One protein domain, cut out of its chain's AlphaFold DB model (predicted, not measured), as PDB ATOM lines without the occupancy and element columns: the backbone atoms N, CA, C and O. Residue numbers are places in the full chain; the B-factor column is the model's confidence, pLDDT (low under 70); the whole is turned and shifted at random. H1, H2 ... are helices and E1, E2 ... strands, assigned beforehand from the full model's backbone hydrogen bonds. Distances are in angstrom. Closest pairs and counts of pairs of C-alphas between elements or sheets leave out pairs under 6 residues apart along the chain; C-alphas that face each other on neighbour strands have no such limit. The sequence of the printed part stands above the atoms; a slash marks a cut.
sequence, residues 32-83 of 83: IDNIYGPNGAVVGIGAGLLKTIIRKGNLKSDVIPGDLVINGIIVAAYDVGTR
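AT A GLANCE: This is residues 32 to 83 of the 83 residues of the protein "Fatty acyl-CoA reductase" of Timema poppense (UniProt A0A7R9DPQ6). The printed part is an open V with a helix at each end: the link of residues 47 to 60 makes one limb and the turn, E1 the other limb, H1 lies at the first end, and H2 sticks out from the second as a free arm. The 52 printed residues, with H1, E1 and H2 in chain order, are mostly helix by class. The whole is extended and flat, with a radius of gyration of the C-alphas of 17.1 A and spans of 52 by 27 by 13 A.

HOW THE PARTS SIT: H1, residues 38 to 46, is apart from E1, residues 61 to 65, and from H2, residues 66 to 82. E1 pairs with no named strand. E1 and H2 meet only through their link, a tight one. In H1 and H2 every O i to N i+4 pair is within hydrogen-bond range.

IN THESE COORDINATES: H1 begins at C-alpha 38 (82.972, 35.597, 20.402) and is 12.4 A long. E1 is 13.2 A long. H2 is 24.4 A long and ends at C-alpha 82 (71.343, 14.611, 49.180).

THE WHOLE: The C-alphas farthest apart, of Gly 48 and Arg 83, are 53.3 A apart. The printed part has no cut. The link from H1 to E1 is long. Residues 54 to 65, of which 61 to 65 belong to E1, stand free. The pLDDT is under 70 at residues 32 to 36, 55, 57 to 62 and 83.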
ATOM      1  N   ILE A  32      84.349  39.134  31.420       66.06
ATOM      2  CA  ILE A  32      83.888  38.590  30.137       66.06
ATOM      3  C   ILE A  32      84.567  39.215  28.916       66.06
ATOM      4  O   ILE A  32      84.300  38.769  27.801       66.06
ATOM      5  N   ASP A  33      85.453  40.200  29.082       68.19
ATOM      6  CA  ASP A  33      86.057  40.969  27.979       68.19
ATOM      7  C   ASP A  33      87.202  40.212  27.288       68.19
ATOM      8  O   ASP A  33      88.268  40.740  26.965       68.19
ATOM      9  N   ASN A  34      86.984  38.925  27.035       69.00
ATOM     10  CA  ASN A  34      87.934  38.075  26.352       69.00
ATOM     11  C   ASN A  34      87.812  38.208  24.824       69.00
ATOM     12  O   ASN A  34      86.911  37.647  24.193       69.00
ATOM     13  N   ILE A  35      88.790  38.875  24.213       66.88
ATOM     14  CA  ILE A  35      88.919  39.019  22.755       66.88
ATOM     15  C   ILE A  35      89.304  37.723  22.021       66.88
ATOM     16  O   ILE A  35      89.227  37.675  20.800       66.88
ATOM     17  N   TYR A  36      89.698  36.656  22.717       66.69
ATOM     18  CA  TYR A  36      90.041  35.371  22.089       66.69
ATOM     19  C   TYR A  36      88.808  34.527  21.718       66.69
ATOM     20  O   TYR A  36      88.951  33.436  21.166       66.69
ATOM     21  N   GLY A  37      87.602  35.009  22.026       73.88
ATOM     22  CA  GLY A  37      86.342  34.311  21.786       73.88
ATOM     23  C   GLY A  37      85.348  35.096  20.916       73.88
ATOM     24  O   GLY A  37      85.746  35.899  20.068       73.88
ATOM     25  N   PRO A  38      84.034  34.896  21.129       71.94
ATOM     26  CA  PRO A  38      82.972  35.597  20.402       71.94
ATOM     27  C   PRO A  38      83.097  37.124  20.457       71.94
ATOM     28  O   PRO A  38      82.825  37.794  19.463       71.94
ATOM     29  N   ASN A  39      83.584  37.674  21.574       76.12
ATOM     30  CA  ASN A  39      83.782  39.116  21.723       76.12
ATOM     31  C   ASN A  39      84.850  39.659  20.764       76.12
ATOM     32  O   ASN A  39      84.665  40.738  20.211       76.12
ATOM     33  N   GLY A  40      85.907  38.899  20.459       75.75
ATOM     34  CA  GLY A  40      86.876  39.277  19.424       75.75
ATOM     35  C   GLY A  40      86.270  39.335  18.026       75.75
ATOM     36  O   GLY A  40      86.607  40.220  17.240       75.75
ATOM     37  N   ALA A  41      85.325  38.439  17.724       78.19
ATOM     38  CA  ALA A  41      84.585  38.486  16.468       78.19
ATOM     39  C   ALA A  41      83.686  39.731  16.392       78.19
ATOM     40  O   ALA A  41      83.663  40.402  15.363       78.19
ATOM     41  N   VAL A  42      83.002  40.082  17.487       78.56
ATOM     42  CA  VAL A  42      82.187  41.307  17.584       78.56
ATOM     43  C   VAL A  42      83.050  42.560  17.425       78.56
ATOM     44  O   VAL A  42      82.709  43.433  16.631       78.56
ATOM     45  N   VAL A  43      84.199  42.627  18.106       81.81
ATOM     46  CA  VAL A  43      85.163  43.732  17.971       81.81
ATOM     47  C   VAL A  43      85.694  43.821  16.540       81.81
ATOM     48  O   VAL A  43      85.739  44.907  15.970       81.81
ATOM     49  N   GLY A  44      86.039  42.691  15.918       81.88
ATOM     50  CA  GLY A  44      86.500  42.647  14.531       81.88
ATOM     51  C   GLY A  44      85.435  43.078  13.519       81.88
ATOM     52  O   GLY A  44      85.772  43.736  12.536       81.88
ATOM     53  N   ILE A  45      84.158  42.763  13.763       84.50
ATOM     54  CA  ILE A  45      83.031  43.271  12.964       84.50
ATOM     55  C   ILE A  45      82.875  44.782  13.169       84.50
ATOM     56  O   ILE A  45      82.800  45.520  12.190       84.50
ATOM     57  N   GLY A  46      82.868  45.252  14.421       82.00
ATOM     58  CA  GLY A  46      82.720  46.673  14.754       82.00
ATOM     59  C   GLY A  46      83.861  47.542  14.216       82.00
ATOM     60  O   GLY A  46      83.628  48.664  13.777       82.00
ATOM     61  N   ALA A  47      85.078  46.998  14.166       85.25
ATOM     62  CA  ALA A  47      86.244  47.627  13.551       85.25
ATOM     63  C   ALA A  47      86.256  47.530  12.009       85.25
ATOM     64  O   ALA A  47      87.152  48.077  11.369       85.25
ATOM     65  N   GLY A  48      85.310  46.806  11.396       83.38
ATOM     66  CA  GLY A  48      85.240  46.592   9.945       83.38
ATOM     67  C   GLY A  48      86.299  45.634   9.381       83.38
ATOM     68  O   GLY A  48      86.426  45.499   8.162       83.38
ATOM     69  N   LEU A  49      87.053  44.953  10.248       83.62
ATOM     70  CA  LEU A  49      88.090  43.987   9.874       83.62
ATOM     71  C   LEU A  49      87.486  42.642   9.452       83.62
ATOM     72  O   LEU A  49      87.981  41.993   8.531       83.62
ATOM     73  N   LEU A  50      86.391  42.236  10.097       80.94
ATOM     74  CA  LEU A  50      85.647  41.022   9.774       80.94
ATOM     75  C   LEU A  50      84.361  41.384   9.029       80.94
ATOM     76  O   LEU A  50      83.454  41.984   9.595       80.94
ATOM     77  N   LYS A  51      84.277  40.991   7.753       75.62
ATOM     78  CA  LYS A  51      83.119  41.287   6.886       75.62
ATOM     79  C   LYS A  51      82.063  40.183   6.885       75.62
ATOM     80  O   LYS A  51      80.887  40.464   6.683       75.62
ATOM     81  N   THR A  52      82.476  38.937   7.115       75.31
ATOM     82  CA  THR A  52      81.586  37.772   7.049       75.31
ATOM     83  C   THR A  52      82.056  36.688   8.011       75.31
ATOM     84  O   THR A  52      83.235  36.339   8.024       75.31
ATOM     85  N   ILE A  53      81.128  36.116   8.779       70.81
ATOM     86  CA  ILE A  53      81.367  34.923   9.597       70.81
ATOM     87  C   ILE A  53      80.730  33.730   8.884       70.81
ATOM     88  O   ILE A  53      79.515  33.686   8.696       70.81
ATOM     89  N   ILE A  54      81.542  32.748   8.488       72.75
ATOM     90  CA  ILE A  54      81.053  31.509   7.873       72.75
ATOM     91  C   ILE A  54      80.754  30.507   8.989       72.75
ATOM     92  O   ILE A  54      81.662  29.942   9.595       72.75
ATOM     93  N   ARG A  55      79.468  30.269   9.256       66.81
ATOM     94  CA  ARG A  55      79.002  29.225  10.179       66.81
ATOM     95  C   ARG A  55      78.481  28.038   9.376       66.81
ATOM     96  O   ARG A  55      77.600  28.188   8.536       66.81
ATOM     97  N   LYS A  56      78.971  26.832   9.669       72.69
ATOM     98  CA  LYS A  56      78.386  25.598   9.129       72.69
ATOM     99  C   LYS A  56      77.043  25.357   9.838       72.69
ATOM    100  O   LYS A  56      77.003  25.247  11.061       72.69
ATOM    101  N   GLY A  57      75.945  25.315   9.076       63.81
ATOM    102  CA  GLY A  57      74.559  25.367   9.582       63.81
ATOM    103  C   GLY A  57      74.142  24.262  10.564       63.81
ATOM    104  O   GLY A  57      73.116  24.388  11.222       63.81
ATOM    105  N   ASN A  58      74.960  23.219  10.718       67.69
ATOM    106  CA  ASN A  58      74.709  22.118  11.650       67.69
ATOM    107  C   ASN A  58      75.284  22.351  13.061       67.69
ATOM    108  O   ASN A  58      75.031  21.547  13.952       67.69
ATOM    109  N   LEU A  59      76.060  23.418  13.289       62.78
ATOM    110  CA  LEU A  59      76.587  23.738  14.619       62.78
ATOM    111  C   LEU A  59      75.583  24.592  15.375       62.78
ATOM    112  O   LEU A  59      75.385  25.748  15.009       62.78
ATOM    113  N   LYS A  60      74.979  24.064  16.441       63.31
ATOM    114  CA  LYS A  60      74.196  24.853  17.402       63.31
ATOM    115  C   LYS A  60      75.149  25.538  18.384       63.31
ATOM    116  O   LYS A  60      76.071  24.906  18.889       63.31
ATOM    117  N   SER A  61      74.951  26.834  18.597       65.31
ATOM    118  CA  SER A  61      75.662  27.598  19.617       65.31
ATOM    119  C   SER A  61      74.605  28.103  20.578       65.31
ATOM    120  O   SER A  61      73.690  28.802  20.145       65.31
ATOM    121  N   ASP A  62      74.728  27.695  21.835       67.50
ATOM    122  CA  ASP A  62      73.826  28.095  22.903       67.50
ATOM    123  C   ASP A  62      74.577  29.072  23.805       67.50
ATOM    124  O   ASP A  62      75.700  28.813  24.252       67.50
ATOM    125  N   VAL A  63      73.965  30.232  24.020       70.38
ATOM    126  CA  VAL A  63      74.509  31.291  24.864       70.38
ATOM    127  C   VAL A  63      73.763  31.237  26.185       70.38
ATOM    128  O   VAL A  63      72.546  31.419  26.216       70.38
ATOM    129  N   ILE A  64      74.485  30.963  27.268       72.94
ATOM    130  CA  ILE A  64      73.904  30.811  28.602       72.94
ATOM    131  C   ILE A  64      74.570  31.834  29.532       72.94
ATOM    132  O   ILE A  64      75.801  31.908  29.544       72.94
ATOM    133  N   PRO A  65      73.812  32.629  30.312       75.00
ATOM    134  CA  PRO A  65      74.399  33.526  31.304       75.00
ATOM    135  C   PRO A  65      75.176  32.737  32.358       75.00
ATOM    136  O   PRO A  65      74.696  31.706  32.836       75.00
ATOM    137  N   GLY A  66      76.340  33.241  32.774       74.69
ATOM    138  CA  GLY A  66      77.166  32.580  33.790       74.69
ATOM    139  C   GLY A  66      76.427  32.285  35.100       74.69
ATOM    140  O   GLY A  66      76.660  31.239  35.702       74.69
ATOM    141  N   ASP A  67      75.471  33.134  35.496       78.81
ATOM    142  CA  ASP A  67      74.719  32.968  36.748       78.81
ATOM    143  C   ASP A  67      73.879  31.699  36.721       78.81
ATOM    144  O   ASP A  67      73.771  30.985  37.715       78.81
ATOM    145  N   LEU A  68      73.297  31.394  35.559       79.69
ATOM    146  CA  LEU A  68      72.479  30.204  35.387       79.69
ATOM    147  C   LEU A  68      73.342  28.942  35.438       79.69
ATOM    148  O   LEU A  68      72.926  27.942  36.021       79.69
ATOM    149  N   VAL A  69      74.555  29.002  34.879       81.56
ATOM    150  CA  VAL A  69      75.521  27.897  34.946       81.56
ATOM    151  C   VAL A  69      75.925  27.637  36.396       81.56
ATOM    152  O   VAL A  69      75.856  26.500  36.855       81.56
ATOM    153  N   ILE A  70      76.294  28.684  37.137       82.12
ATOM    154  CA  ILE A  70      76.728  28.575  38.536       82.12
ATOM    155  C   ILE A  70      75.590  28.048  39.416       82.12
ATOM    156  O   ILE A  70      75.782  27.078  40.151       82.12
ATOM    157  N   ASN A  71      74.391  28.625  39.298       85.12
ATOM    158  CA  ASN A  71      73.220  28.166  40.043       85.12
ATOM    159  C   ASN A  71      72.879  26.707  39.710       85.12
ATOM    160  O   ASN A  71      72.574  25.927  40.609       85.12
ATOM    161  N   GLY A  72      72.990  26.314  38.437       86.50
ATOM    162  CA  GLY A  72      72.795  24.933  38.003       86.50
ATOM    163  C   GLY A  72      73.797  23.963  38.631       86.50
ATOM    164  O   GLY A  72      73.396  22.902  39.102       86.50
ATOM    165  N   ILE A  73      75.082  24.332  38.697       86.81
ATOM    166  CA  ILE A  73      76.125  23.509  39.333       86.81
ATOM    167  C   ILE A  73      75.850  23.339  40.829       86.81
ATOM    168  O   ILE A  73      75.956  22.227  41.338       86.81
ATOM    169  N   ILE A  74      75.475  24.413  41.532       88.62
ATOM    170  CA  ILE A  74      75.166  24.357  42.969       88.62
ATOM    171  C   ILE A  74      73.986  23.415  43.229       88.62
ATOM    172  O   ILE A  74      74.069  22.555  44.105       88.62
ATOM    173  N   VAL A  75      72.909  23.535  42.446       92.19
ATOM    174  CA  VAL A  75      71.732  22.659  42.564       92.19
ATOM    175  C   VAL A  75      72.086  21.208  42.238       92.19
ATOM    176  O   VAL A  75      71.666  20.312  42.962       92.19
ATOM    177  N   ALA A  76      72.886  20.965  41.197       91.88
ATOM    178  CA  ALA A  76      73.321  19.617  40.834       91.88
ATOM    179  C   ALA A  76      74.194  18.977  41.926       91.88
ATOM    180  O   ALA A  76      74.006  17.810  42.258       91.88
ATOM    181  N   ALA A  77      75.121  19.741  42.509       92.00
ATOM    182  CA  ALA A  77      75.952  19.278  43.617       92.00
ATOM    183  C   ALA A  77      75.115  18.969  44.864       92.00
ATOM    184  O   ALA A  77      75.371  17.968  45.533       92.00
ATOM    185  N   TYR A  78      74.105  19.796  45.156       94.69
ATOM    186  CA  TYR A  78      73.160  19.533  46.237       94.69
ATOM    187  C   TYR A  78      72.361  18.253  45.980       94.69
ATOM    188  O   TYR A  78      72.399  17.373  46.829       94.69
ATOM    189  N   ASP A  79      71.730  18.101  44.807       95.12
ATOM    190  CA  ASP A  79      70.935  16.910  44.458       95.12
ATOM    191  C   ASP A  79      71.751  15.625  44.610       95.12
ATOM    192  O   ASP A  79      71.309  14.698  45.280       95.12
ATOM    193  N   VAL A  80      72.977  15.604  44.070       94.06
ATOM    194  CA  VAL A  80      73.898  14.462  44.193       94.06
ATOM    195  C   VAL A  80      74.320  14.220  45.644       94.06
ATOM    196  O   VAL A  80      74.452  13.070  46.041       94.06
ATOM    197  N   GLY A  81      74.537  15.274  46.434       89.94
ATOM    198  CA  GLY A  81      74.933  15.162  47.840       89.94
ATOM    199  C   GLY A  81      73.796  14.765  48.790       89.94
ATOM    200  O   GLY A  81      74.069  14.238  49.864       89.94
ATOM    201  N   THR A  82      72.538  15.020  48.418       85.62
ATOM    202  CA  THR A  82      71.343  14.611  49.180       85.62
ATOM    203  C   THR A  82      70.734  13.280  48.740       85.62
ATOM    204  O   THR A  82      69.769  12.833  49.361       85.62
ATOM    205  N   ARG A  83      71.268  12.659  47.685       60.69
ATOM    206  CA  ARG A  83      70.856  11.340  47.192       60.69
ATOM    207  C   ARG A  83      71.637  10.218  47.862       60.69
ATOM    208  O   ARG A  83      71.005   9.167  48.102       60.69
TER     209      ARG A  83